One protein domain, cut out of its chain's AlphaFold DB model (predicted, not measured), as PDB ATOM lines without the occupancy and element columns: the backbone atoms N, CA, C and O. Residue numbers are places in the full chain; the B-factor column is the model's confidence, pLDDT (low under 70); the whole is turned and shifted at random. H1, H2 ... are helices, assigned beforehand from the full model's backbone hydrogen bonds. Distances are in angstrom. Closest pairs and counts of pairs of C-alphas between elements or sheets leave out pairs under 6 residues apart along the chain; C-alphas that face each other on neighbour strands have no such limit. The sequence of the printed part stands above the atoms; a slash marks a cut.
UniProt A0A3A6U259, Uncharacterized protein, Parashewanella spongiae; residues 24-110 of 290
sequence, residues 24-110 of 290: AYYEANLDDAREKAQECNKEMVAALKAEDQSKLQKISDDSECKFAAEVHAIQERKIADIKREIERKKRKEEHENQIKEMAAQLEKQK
ATOM      1  N   ALA A  24       2.389  38.585  31.093       91.75
ATOM      2  CA  ALA A  24       2.269  39.534  29.987       91.75
ATOM      3  C   ALA A  24       1.745  38.846  28.720       91.75
ATOM      4  O   ALA A  24       0.894  39.401  28.021       91.75
ATOM      5  N   TYR A  25       2.185  37.607  28.472       92.19
ATOM      6  CA  TYR A  25       1.628  36.768  27.418       92.19
ATOM      7  C   TYR A  25       0.112  36.600  27.575       92.19
ATOM      8  O   TYR A  25      -0.629  36.845  26.625       92.19
ATOM      9  N   TYR A  26      -0.368  36.218  28.762       92.12
ATOM     10  CA  TYR A  26      -1.798  35.993  28.989       92.12
ATOM     11  C   TYR A  26      -2.627  37.276  28.994       92.12
ATOM     12  O   TYR A  26      -3.757  37.266  28.513       92.12
ATOM     13  N   GLU A  27      -2.076  38.396  29.468       91.31
ATOM     14  CA  GLU A  27      -2.733  39.707  29.380       91.31
ATOM     15  C   GLU A  27      -2.961  40.144  27.922       91.31
ATOM     16  O   GLU A  27      -3.966  40.796  27.634       91.31
ATOM     17  N   ALA A  28      -2.072  39.751  27.001       91.38
ATOM     18  CA  ALA A  28      -2.216  39.996  25.565       91.38
ATOM     19  C   ALA A  28      -3.051  38.925  24.830       91.38
ATOM     20  O   ALA A  28      -3.625  39.219  23.783       91.38
ATOM     21  N   ASN A  29      -3.143  37.706  25.373       92.94
ATOM     22  CA  ASN A  29      -3.809  36.550  24.762       92.94
ATOM     23  C   ASN A  29      -4.869  35.983  25.716       92.94
ATOM     24  O   ASN A  29      -4.689  34.954  26.368       92.94
ATOM     25  N   LEU A  30      -5.988  36.695  25.814       91.25
ATOM     26  CA  LEU A  30      -7.050  36.414  26.778       91.25
ATOM     27  C   LEU A  30      -7.742  35.056  26.566       91.25
ATOM     28  O   LEU A  30      -8.123  34.402  27.539       91.25
ATOM     29  N   ASP A  31      -7.871  34.607  25.315       92.12
ATOM     30  CA  ASP A  31      -8.445  33.292  25.001       92.12
ATOM     31  C   ASP A  31      -7.520  32.159  25.472       92.12
ATOM     32  O   ASP A  31      -7.980  31.240  26.151       92.12
ATOM     33  N   ASP A  32      -6.207  32.288  25.258       91.75
ATOM     34  CA  ASP A  32      -5.209  31.359  25.802       91.75
ATOM     35  C   ASP A  32      -5.224  31.341  27.337       91.75
ATOM     36  O   ASP A  32      -5.078  30.282  27.950       91.75
ATOM     37  N   ALA A  33      -5.407  32.502  27.978       92.00
ATOM     38  CA  ALA A  33      -5.507  32.601  29.435       92.00
ATOM     39  C   ALA A  33      -6.728  31.837  29.955       92.00
ATOM     40  O   ALA A  33      -6.641  31.103  30.941       92.00
ATOM     41  N   ARG A  34      -7.866  31.961  29.264       93.94
ATOM     42  CA  ARG A  34      -9.091  31.220  29.569       93.94
ATOM     43  C   ARG A  34      -8.907  29.719  29.392       93.94
ATOM     44  O   ARG A  34      -9.262  28.962  30.295       93.94
ATOM     45  N   GLU A  35      -8.395  29.290  28.246       94.88
ATOM     46  CA  GLU A  35      -8.198  27.872  27.945       94.88
ATOM     47  C   GLU A  35      -7.236  27.233  28.944       94.88
ATOM     48  O   GLU A  35      -7.562  26.194  29.527       94.88
ATOM     49  N   LYS A  36      -6.116  27.905  29.240       93.81
ATOM     50  CA  LYS A  36      -5.142  27.414  30.215       93.81
ATOM     51  C   LYS A  36      -5.702  27.388  31.633       93.81
ATOM     52  O   LYS A  36      -5.555  26.384  32.325       93.81
ATOM     53  N   ALA A  37      -6.412  28.431  32.068       93.62
ATOM     54  CA  ALA A  37      -7.064  28.438  33.379       93.62
ATOM     55  C   ALA A  37      -8.087  27.295  33.520       93.62
ATOM     56  O   ALA A  37      -8.197  26.675  34.579       93.62
ATOM     57  N   GLN A  38      -8.830  26.987  32.451       94.69
ATOM     58  CA  GLN A  38      -9.772  25.867  32.428       94.69
ATOM     59  C   GLN A  38      -9.070  24.510  32.448       94.69
ATOM     60  O   GLN A  38      -9.555  23.603  33.126       94.69
ATOM     61  N   GLU A  39      -7.966  24.359  31.717       94.88
ATOM     62  CA  GLU A  39      -7.118  23.167  31.754       94.88
ATOM     63  C   GLU A  39      -6.595  22.929  33.176       94.88
ATOM     64  O   GLU A  39      -6.916  21.900  33.772       94.88
ATOM     65  N   CYS A  40      -5.923  23.919  33.771       94.69
ATOM     66  CA  CYS A  40      -5.390  23.837  35.132       94.69
ATOM     67  C   CYS A  40      -6.490  23.513  36.154       94.69
ATOM     68  O   CYS A  40      -6.320  22.634  36.996       94.69
ATOM     69  N   ASN A  41      -7.666  24.142  36.053       94.81
ATOM     70  CA  ASN A  41      -8.785  23.836  36.945       94.81
ATOM     71  C   ASN A  41      -9.319  22.405  36.756       94.81
ATOM     72  O   ASN A  41      -9.630  21.734  37.736       94.81
ATOM     73  N   LYS A  42      -9.425  21.904  35.517       95.94
ATOM     74  CA  LYS A  42      -9.828  20.509  35.265       95.94
ATOM     75  C   LYS A  42      -8.832  19.530  35.878       95.94
ATOM     76  O   LYS A  42      -9.257  18.553  36.493       95.94
ATOM     77  N   GLU A  43      -7.536  19.800  35.743       94.00
ATOM     78  CA  GLU A  43      -6.488  18.977  36.342       94.00
ATOM     79  C   GLU A  43      -6.509  19.032  37.870       94.00
ATOM     80  O   GLU A  43      -6.402  17.983  38.507       94.00
ATOM     81  N   MET A  44      -6.729  20.210  38.466       92.19
ATOM     82  CA  MET A  44      -6.915  20.355  39.914       92.19
ATOM     83  C   MET A  44      -8.141  19.583  40.401       92.19
ATOM     84  O   MET A  44      -8.053  18.845  41.375       92.19
ATOM     85  N   VAL A  45      -9.283  19.694  39.715       94.75
ATOM     86  CA  VAL A  45     -10.502  18.940  40.056       94.75
ATOM     87  C   VAL A  45     -10.264  17.433  39.940       94.75
ATOM     88  O   VAL A  45     -10.738  16.672  40.783       94.75
ATOM     89  N   ALA A  46      -9.539  16.985  38.913       94.75
ATOM     90  CA  ALA A  46      -9.194  15.578  38.740       94.75
ATOM     91  C   ALA A  46      -8.255  15.080  39.850       94.75
ATOM     92  O   ALA A  46      -8.505  14.018  40.415       94.75
ATOM     93  N   ALA A  47      -7.224  15.856  40.201       93.25
ATOM     94  CA  ALA A  47      -6.301  15.536  41.288       93.25
ATOM     95  C   ALA A  47      -7.010  15.525  42.653       93.25
ATOM     96  O   ALA A  47      -6.789  14.613  43.443       93.25
ATOM     97  N   LEU A  48      -7.936  16.459  42.894       94.12
ATOM     98  CA  LEU A  48      -8.756  16.500  44.107       94.12
ATOM     99  C   LEU A  48      -9.659  15.270  44.236       94.12
ATOM    100  O   LEU A  48      -9.729  14.674  45.304       94.12
ATOM    101  N   LYS A  49     -10.322  14.861  43.149       95.38
ATOM    102  CA  LYS A  49     -11.158  13.647  43.122       95.38
ATOM    103  C   LYS A  49     -10.358  12.362  43.321       95.38
ATOM    104  O   LYS A  49     -10.911  11.386  43.809       95.38
ATOM    105  N   ALA A  50      -9.096  12.361  42.900       95.19
ATOM    106  CA  ALA A  50      -8.172  11.247  43.071       95.19
ATOM    107  C   ALA A  50      -7.416  11.290  44.413       95.19
ATOM    108  O   ALA A  50      -6.564  10.438  44.638       95.19
ATOM    109  N   GLU A  51      -7.692  12.282  45.269       93.88
ATOM    110  CA  GLU A  51      -6.987  12.527  46.538       93.88
ATOM    111  C   GLU A  51      -5.453  12.682  46.381       93.88
ATOM    112  O   GLU A  51      -4.684  12.482  47.322       93.88
ATOM    113  N   ASP A  52      -4.989  13.097  45.196       95.31
ATOM    114  CA  ASP A  52      -3.569  13.252  44.862       95.31
ATOM    115  C   ASP A  52      -3.042  14.629  45.296       95.31
ATOM    116  O   ASP A  52      -2.987  15.595  44.526       95.31
ATOM    117  N   GLN A  53      -2.638  14.712  46.565       92.75
ATOM    118  CA  GLN A  53      -2.102  15.930  47.185       92.75
ATOM    119  C   GLN A  53      -0.828  16.449  46.499       92.75
ATOM    120  O   GLN A  53      -0.616  17.656  46.410       92.75
ATOM    121  N   SER A  54       0.017  15.556  45.976       92.94
ATOM    122  CA  SER A  54       1.273  15.945  45.318       92.94
ATOM    123  C   SER A  54       1.001  16.623  43.979       92.94
ATOM    124  O   SER A  54       1.575  17.669  43.670       92.94
ATOM    125  N   LYS A  55       0.081  16.060  43.190       91.50
ATOM    126  CA  LYS A  55      -0.336  16.652  41.919       91.50
ATOM    127  C   LYS A  55      -1.103  17.955  42.123       91.50
ATOM    128  O   LYS A  55      -0.859  18.904  41.383       91.50
ATOM    129  N   LEU A  56      -1.953  18.032  43.147       89.94
ATOM    130  CA  LEU A  56      -2.599  19.285  43.546       89.94
ATOM    131  C   LEU A  56      -1.578  20.379  43.855       89.94
ATOM    132  O   LEU A  56      -1.696  21.475  43.312       89.94
ATOM    133  N   GLN A  57      -0.561  20.077  44.668       91.94
ATOM    134  CA  GLN A  57       0.475  21.048  45.018       91.94
ATOM    135  C   GLN A  57       1.259  21.501  43.781       91.94
ATOM    136  O   GLN A  57       1.473  22.694  43.600       91.94
ATOM    137  N   LYS A  58       1.615  20.577  42.879       92.12
ATOM    138  CA  LYS A  58       2.321  20.912  41.631       92.12
ATOM    139  C   LYS A  58       1.526  21.860  40.738       92.12
ATOM    140  O   LYS A  58       2.088  22.838  40.264       92.12
ATOM    141  N   ILE A  59       0.235  21.598  40.532       89.75
ATOM    142  CA  ILE A  59      -0.619  22.477  39.718       89.75
ATOM    143  C   ILE A  59      -0.840  23.814  40.436       89.75
ATOM    144  O   ILE A  59      -0.830  24.868  39.807       89.75
ATOM    145  N   SER A  60      -0.996  23.780  41.762       89.56
ATOM    146  CA  SER A  60      -1.135  24.979  42.587       89.56
ATOM    147  C   SER A  60       0.127  25.838  42.607       89.56
ATOM    148  O   SER A  60       0.009  27.032  42.864       89.56
ATOM    149  N   ASP A  61       1.312  25.269  42.387       93.06
ATOM    150  CA  ASP A  61       2.583  25.996  42.362       93.06
ATOM    151  C   ASP A  61       3.019  26.419  40.960       93.06
ATOM    152  O   ASP A  61       3.864  27.308  40.841       93.06
ATOM    153  N   ASP A  62       2.399  25.862  39.920       92.69
ATOM    154  CA  ASP A  62       2.678  26.195  38.531       92.69
ATOM    155  C   ASP A  62       2.353  27.669  38.231       92.69
ATOM    156  O   ASP A  62       1.218  28.141  38.353       92.69
ATOM    157  N   SER A  63       3.385  28.432  37.862       91.19
ATOM    158  CA  SER A  63       3.274  29.868  37.612       91.19
ATOM    159  C   SER A  63       2.430  30.188  36.381       91.19
ATOM    160  O   SER A  63       1.741  31.203  36.374       91.19
ATOM    161  N   GLU A  64       2.447  29.325  35.364       91.94
ATOM    162  CA  GLU A  64       1.656  29.497  34.145       91.94
ATOM    163  C   GLU A  64       0.159  29.344  34.460       91.94
ATOM    164  O   GLU A  64      -0.643  30.207  34.095       91.94
ATOM    165  N   CYS A  65      -0.209  28.327  35.249       92.56
ATOM    166  CA  CYS A  65      -1.555  28.147  35.789       92.56
ATOM    167  C   CYS A  65      -1.997  29.326  36.665       92.56
ATOM    168  O   CYS A  65      -3.136  29.783  36.532       92.56
ATOM    169  N   LYS A  66      -1.113  29.858  37.523       92.44
ATOM    170  CA  LYS A  66      -1.406  31.058  38.332       92.44
ATOM    171  C   LYS A  66      -1.693  32.273  37.455       92.44
ATOM    172  O   LYS A  66      -2.726  32.914  37.629       92.44
ATOM    173  N   PHE A  67      -0.825  32.573  36.491       93.31
ATOM    174  CA  PHE A  67      -0.982  33.745  35.630       93.31
ATOM    175  C   PHE A  67      -2.217  33.649  34.731       93.31
ATOM    176  O   PHE A  67      -2.989  34.607  34.659       93.31
ATOM    177  N   ALA A  68      -2.452  32.495  34.104       91.81
ATOM    178  CA  ALA A  68      -3.644  32.261  33.298       91.81
ATOM    179  C   ALA A  68      -4.929  32.420  34.128       91.81
ATOM    180  O   ALA A  68      -5.860  33.112  33.710       91.81
ATOM    181  N   ALA A  69      -4.966  31.840  35.336       92.06
ATOM    182  CA  ALA A  69      -6.109  31.947  36.239       92.06
ATOM    183  C   ALA A  69      -6.352  33.387  36.717       92.06
ATOM    184  O   ALA A  69      -7.499  33.837  36.728       92.06
ATOM    185  N   GLU A  70      -5.300  34.127  37.076       93.50
ATOM    186  CA  GLU A  70      -5.397  35.530  37.490       93.50
ATOM    187  C   GLU A  70      -5.935  36.422  36.367       93.50
ATOM    188  O   GLU A  70      -6.889  37.177  36.580       93.50
ATOM    189  N   VAL A  71      -5.361  36.323  35.166       93.06
ATOM    190  CA  VAL A  71      -5.767  37.142  34.016       93.06
ATOM    191  C   VAL A  71      -7.203  36.826  33.600       93.06
ATOM    192  O   VAL A  71      -8.013  37.745  33.447       93.06
ATOM    193  N   HIS A  72      -7.557  35.541  33.510       92.69
ATOM    194  CA  HIS A  72      -8.923  35.112  33.217       92.69
ATOM    195  C   HIS A  72      -9.916  35.612  34.280       92.69
ATOM    196  O   HIS A  72     -10.969  36.155  33.945       92.69
ATOM    197  N   ALA A  73      -9.570  35.523  35.571       93.19
ATOM    198  CA  ALA A  73     -10.420  36.025  36.651       93.19
ATOM    199  C   ALA A  73     -10.615  37.551  36.591       93.19
ATOM    200  O   ALA A  73     -11.717  38.043  36.851       93.19
ATOM    201  N   ILE A  74      -9.575  38.315  36.238       93.38
ATOM    202  CA  ILE A  74      -9.672  39.769  36.045       93.38
ATOM    203  C   ILE A  74     -10.589  40.099  34.860       93.38
ATOM    204  O   ILE A  74     -11.425  41.000  34.966       93.38
ATOM    205  N   GLN A  75     -10.463  39.381  33.745       91.44
ATOM    206  CA  GLN A  75     -11.304  39.583  32.565       91.44
ATOM    207  C   GLN A  75     -12.775  39.257  32.849       91.44
ATOM    208  O   GLN A  75     -13.648  40.067  32.532       91.44
ATOM    209  N   GLU A  76     -13.057  38.130  33.504       90.69
ATOM    210  CA  GLU A  76     -14.414  37.748  33.910       90.69
ATOM    211  C   GLU A  76     -15.042  38.799  34.836       90.69
ATOM    212  O   GLU A  76     -16.194  39.194  34.638       90.69
ATOM    213  N   ARG A  77     -14.272  39.345  35.790       93.19
ATOM    214  CA  ARG A  77     -14.732  40.463  36.633       93.19
ATOM    215  C   ARG A  77     -15.081  41.700  35.804       93.19
ATOM    216  O   ARG A  77     -16.169  42.242  35.980       93.19
ATOM    217  N   LYS A  78     -14.222  42.109  34.862       93.12
ATOM    218  CA  LYS A  78     -14.489  43.259  33.974       93.12
ATOM    219  C   LYS A  78     -15.749  43.050  33.128       93.12
ATOM    220  O   LYS A  78     -16.569  43.959  33.010       93.12
ATOM    221  N   ILE A  79     -15.937  41.856  32.566       92.06
ATOM    222  CA  ILE A  79     -17.139  41.513  31.791       92.06
ATOM    223  C   ILE A  79     -18.382  41.561  32.684       92.06
ATOM    224  O   ILE A  79     -19.411  42.109  32.281       92.06
ATOM    225  N   ALA A  80     -18.301  41.017  33.900       94.62
ATOM    226  CA  ALA A  80     -19.390  41.068  34.867       94.62
ATOM    227  C   ALA A  80     -19.735  42.512  35.273       94.62
ATOM    228  O   ALA A  80     -20.914  42.849  35.374       94.62
ATOM    229  N   ASP A  81     -18.742  43.383  35.459       94.81
ATOM    230  CA  ASP A  81     -18.940  44.805  35.766       94.81
ATOM    231  C   ASP A  81     -19.662  45.541  34.634       94.81
ATOM    232  O   ASP A  81     -20.670  46.209  34.879       94.81
ATOM    233  N   ILE A  82     -19.223  45.345  33.386       94.81
ATOM    234  CA  ILE A  82     -19.864  45.937  32.202       94.81
ATOM    235  C   ILE A  82     -21.312  45.449  32.069       94.81
ATOM    236  O   ILE A  82     -22.221  46.253  31.853       94.81
ATOM    237  N   LYS A  83     -21.559  44.141  32.245       95.38
ATOM    238  CA  LYS A  83     -22.918  43.572  32.215       95.38
ATOM    239  C   LYS A  83     -23.815  44.210  33.278       95.38
ATOM    240  O   LYS A  83     -24.933  44.615  32.958       95.38
ATOM    241  N   ARG A  84     -23.313  44.363  34.509       95.81
ATOM    242  CA  ARG A  84     -24.038  45.024  35.607       95.81
ATOM    243  C   ARG A  84     -24.351  46.487  35.296       95.81
ATOM    244  O   ARG A  84     -25.448  46.951  35.601       95.81
ATOM    245  N   GLU A  85     -23.426  47.222  34.680       96.00
ATOM    246  CA  GLU A  85     -23.659  48.620  34.310       96.00
ATOM    247  C   GLU A  85     -24.719  48.759  33.206       96.00
ATOM    248  O   GLU A  85     -25.616  49.601  33.320       96.00
ATOM    249  N   ILE A  86     -24.663  47.911  32.173       96.00
ATOM    250  CA  ILE A  86     -25.667  47.870  31.099       96.00
ATOM    251  C   ILE A  86     -27.046  47.552  31.677       96.00
ATOM    252  O   ILE A  86     -28.016  48.243  31.370       96.00
ATOM    253  N   GLU A  87     -27.145  46.542  32.542       95.81
ATOM    254  CA  GLU A  87     -28.410  46.179  33.178       95.81
ATOM    255  C   GLU A  87     -28.950  47.318  34.056       95.81
ATOM    256  O   GLU A  87     -30.136  47.645  33.997       95.81
ATOM    257  N   ARG A  88     -28.079  47.997  34.812       96.19
ATOM    258  CA  ARG A  88     -28.462  49.170  35.609       96.19
ATOM    259  C   ARG A  88     -28.984  50.311  34.734       96.19
ATOM    260  O   ARG A  88     -29.935  50.978  35.138       96.19
ATOM    261  N   LYS A  89     -28.377  50.557  33.569       96.12
ATOM    262  CA  LYS A  89     -28.842  51.570  32.604       96.12
ATOM    263  C   LYS A  89     -30.213  51.203  32.031       96.12
ATOM    264  O   LYS A  89     -31.108  52.039  32.092       96.12
ATOM    265  N   LYS A  90     -30.411  49.948  31.611       96.56
ATOM    266  CA  LYS A  90     -31.711  49.453  31.119       96.56
ATOM    267  C   LYS A  90     -32.818  49.593  32.162       96.56
ATOM    268  O   LYS A  90     -33.852  50.179  31.874       96.56
ATOM    269  N   ARG A  91     -32.570  49.165  33.407       95.94
ATOM    270  CA  ARG A  91     -33.547  49.301  34.504       95.94
ATOM    271  C   ARG A  91     -33.919  50.760  34.783       95.94
ATOM    272  O   ARG A  91     -35.065  51.042  35.116       95.94
ATOM    273  N   LYS A  92     -32.965  51.694  34.675       96.56
ATOM    274  CA  LYS A  92     -33.243  53.133  34.832       96.56
ATOM    275  C   LYS A  92     -34.112  53.669  33.699       96.56
ATOM    276  O   LYS A  92     -35.048  54.406  33.979       96.56
ATOM    277  N   GLU A  93     -33.815  53.296  32.459       96.88
ATOM    278  CA  GLU A  93     -34.596  53.702  31.286       96.88
ATOM    279  C   GLU A  93     -36.023  53.134  31.336       96.88
ATOM    280  O   GLU A  93     -36.989  53.871  31.152       96.88
ATOM    281  N   GLU A  94     -36.175  51.854  31.687       96.69
ATOM    282  CA  GLU A  94     -37.478  51.218  31.911       96.69
ATOM    283  C   GLU A  94     -38.271  51.932  33.010       96.69
ATOM    284  O   GLU A  94     -39.441  52.261  32.817       96.69
ATOM    285  N   HIS A  95     -37.630  52.233  34.143       96.62
ATOM    286  CA  HIS A  95     -38.270  52.966  35.232       96.62
ATOM    287  C   HIS A  95     -38.667  54.389  34.802       96.62
ATOM    288  O   HIS A  95     -39.738  54.874  35.175       96.62
ATOM    289  N   GLU A  96     -37.833  55.090  34.035       97.56
ATOM    290  CA  GLU A  96     -38.154  56.430  33.541       97.56
ATOM    291  C   GLU A  96     -39.346  56.397  32.575       97.56
ATOM    292  O   GLU A  96     -40.251  57.229  32.681       97.56
ATOM    293  N   ASN A  97     -39.397  55.404  31.685       97.44
ATOM    294  CA  ASN A  97     -40.520  55.203  30.774       97.44
ATOM    295  C   ASN A  97     -41.813  54.876  31.536       97.44
ATOM    296  O   ASN A  97     -42.841  55.494  31.269       97.44
ATOM    297  N   GLN A  98     -41.754  54.020  32.562       97.50
ATOM    298  CA  GLN A  98     -42.900  53.742  33.437       97.50
ATOM    299  C   GLN A  98     -43.401  54.998  34.165       97.50
ATOM    300  O   GLN A  98     -44.611  55.219  34.250       97.50
ATOM    301  N   ILE A  99     -42.498  55.856  34.660       97.69
ATOM    302  CA  ILE A  99     -42.889  57.141  35.264       97.69
ATOM    303  C   ILE A  99     -43.605  58.018  34.231       97.69
ATOM    304  O   ILE A  99     -44.650  58.591  34.544       97.69
ATOM    305  N   LYS A 100     -43.065  58.135  33.010       97.94
ATOM    306  CA  LYS A 100     -43.666  58.950  31.939       97.94
ATOM    307  C   LYS A 100     -45.058  58.446  31.561       97.94
ATOM    308  O   LYS A 100     -45.982  59.251  31.444       97.94
ATOM    309  N   GLU A 101     -45.230  57.135  31.429       97.75
ATOM    310  CA  GLU A 101     -46.527  56.515  31.147       97.75
ATOM    311  C   GLU A 101     -47.532  56.755  32.278       97.75
ATOM    312  O   GLU A 101     -48.658  57.186  32.023       97.75
ATOM    313  N   MET A 102     -47.119  56.557  33.532       97.75
ATOM    314  CA  MET A 102     -47.970  56.802  34.697       97.75
ATOM    315  C   MET A 102     -48.374  58.280  34.808       97.75
ATOM    316  O   MET A 102     -49.536  58.582  35.083       97.75
ATOM    317  N   ALA A 103     -47.452  59.209  34.545       98.06
ATOM    318  CA  ALA A 103     -47.743  60.642  34.533       98.06
ATOM    319  C   ALA A 103     -48.751  61.010  33.430       98.06
ATOM    320  O   ALA A 103     -49.703  61.749  33.686       98.06
ATOM    321  N   ALA A 104     -48.597  60.451  32.225       98.00
ATOM    322  CA  ALA A 104     -49.541  60.657  31.127       98.00
ATOM    323  C   ALA A 104     -50.937  60.093  31.449       98.00
ATOM    324  O   ALA A 104     -51.951  60.737  31.162       98.00
ATOM    325  N   GLN A 105     -51.010  58.919  32.087       97.56
ATOM    326  CA  GLN A 105     -52.273  58.334  32.544       97.56
ATOM    327  C   GLN A 105     -52.947  59.188  33.620       97.56
ATOM    328  O   GLN A 105     -54.156  59.418  33.546       97.56
ATOM    329  N   LEU A 106     -52.183  59.688  34.594       97.69
ATOM    330  CA  LEU A 106     -52.710  60.538  35.659       97.69
ATOM    331  C   LEU A 106     -53.279  61.847  35.102       97.69
ATOM    332  O   LEU A 106     -54.372  62.260  35.488       97.69
ATOM    333  N   GLU A 107     -52.580  62.467  34.151       97.69
ATOM    334  CA  GLU A 107     -53.043  63.693  33.498       97.69
ATOM    335  C   GLU A 107     -54.321  63.455  32.678       97.69
ATOM    336  O   GLU A 107     -55.251  64.265  32.713       97.69
ATOM    337  N   LYS A 108     -54.421  62.307  31.994       97.75
ATOM    338  CA  LYS A 108     -55.650  61.906  31.299       97.75
ATOM    339  C   LYS A 108     -56.818  61.735  32.275       97.75
ATOM    340  O   LYS A 108     -57.877  62.322  32.060       97.75
ATOM    341  N   GLN A 109     -56.616  61.003  33.374       97.00
ATOM    342  CA  GLN A 109     -57.648  60.806  34.399       97.00
ATOM    343  C   GLN A 109     -58.089  62.128  35.037       97.00
ATOM    344  O   GLN A 109     -59.272  62.318  35.318       97.00
ATOM    345  N   LYS A 110     -57.153  63.052  35.268       97.81
ATOM    346  CA  LYS A 110     -57.460  64.377  35.811       97.81
ATOM    347  C   LYS A 110     -58.387  65.156  34.876       97.81
ATOM    348  O   LYS A 110     -59.429  65.628  35.325       97.81
TER     349      LYS A 110
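Overview. This is residues 24 to 110 of the 290 residues of an uncharacterized protein of Parashewanella spongiae (UniProt A0A3A6U259). One very long helix, H4, runs the length of the domain; at its first part the helical hairpin of H2 and H3 packs across it, with the short H1 by the start of H2, and residues 77 to 110 of H4 stick out alone as an arm. The printed part has 87 residues with four named helices, H1, H2, H3 and H4 in that order, and no named strand: the class is all helix. It is extended, with a radius of gyration of the C-alphas of 23.5 A, and spans 77 by 31 by 14 A, the arm making the length.

Arrangement. H4, residues 63 to 110, touches H2, residues 30 to 49, with its residues 65 to 75 alone; the closest C-alphas, those of Ala 33 and Ala 68, are 4.3 A apart. Their lines are only just about perpendicular, at 71 degrees. H2 is the hub, touching three helices. H3, residues 53 to 61, forms a helical hairpin with H2: they touch, the closest C-alphas being those of Ala 47 and Leu 56 at 5.7 A, with a shallow tilt of 18 degrees, opposite ways. H3 and H4 are close but not clearly touching, the closest C-alphas, those of Ile 59 and Cys 65, being 7.0 A apart. H1, residues 24 to 28, touches residues 67 to 71 of H4, closest at the C-alphas of Tyr 26 and Ala 68, 6.0 A. H1 and H2 only just touch, only at the corner, with 3 pairs of C-alphas within 8 A; the closest are those of Tyr 26 and Ala 33, 5.0 A. H1 and H3 are apart. In H1, H2, H3 and H4 every O i to N i+4 pair is within hydrogen-bond range.

Along the chain. H4 measures 69.9 A, from C-alpha 63 at (3.274, 29.868, 37.612) to C-alpha 110 at (-57.460, 64.377, 35.811). H2 measures 28.3 A, H3 12.1 A and H1 6.3 A; H1 begins at C-alpha 24, (2.269, 39.534, 29.987).

Size, cuts and confidence. The C-alphas farthest apart, those of Ser 54 and Lys 110, are 76.7 A apart. The printed part has no cut, and its three links are tight. Without residues 77 to 110, which stand free, the body spans 34 by 16 by 14 A. The mean pLDDT of the printed part is 94.3, and no printed residue is under 70.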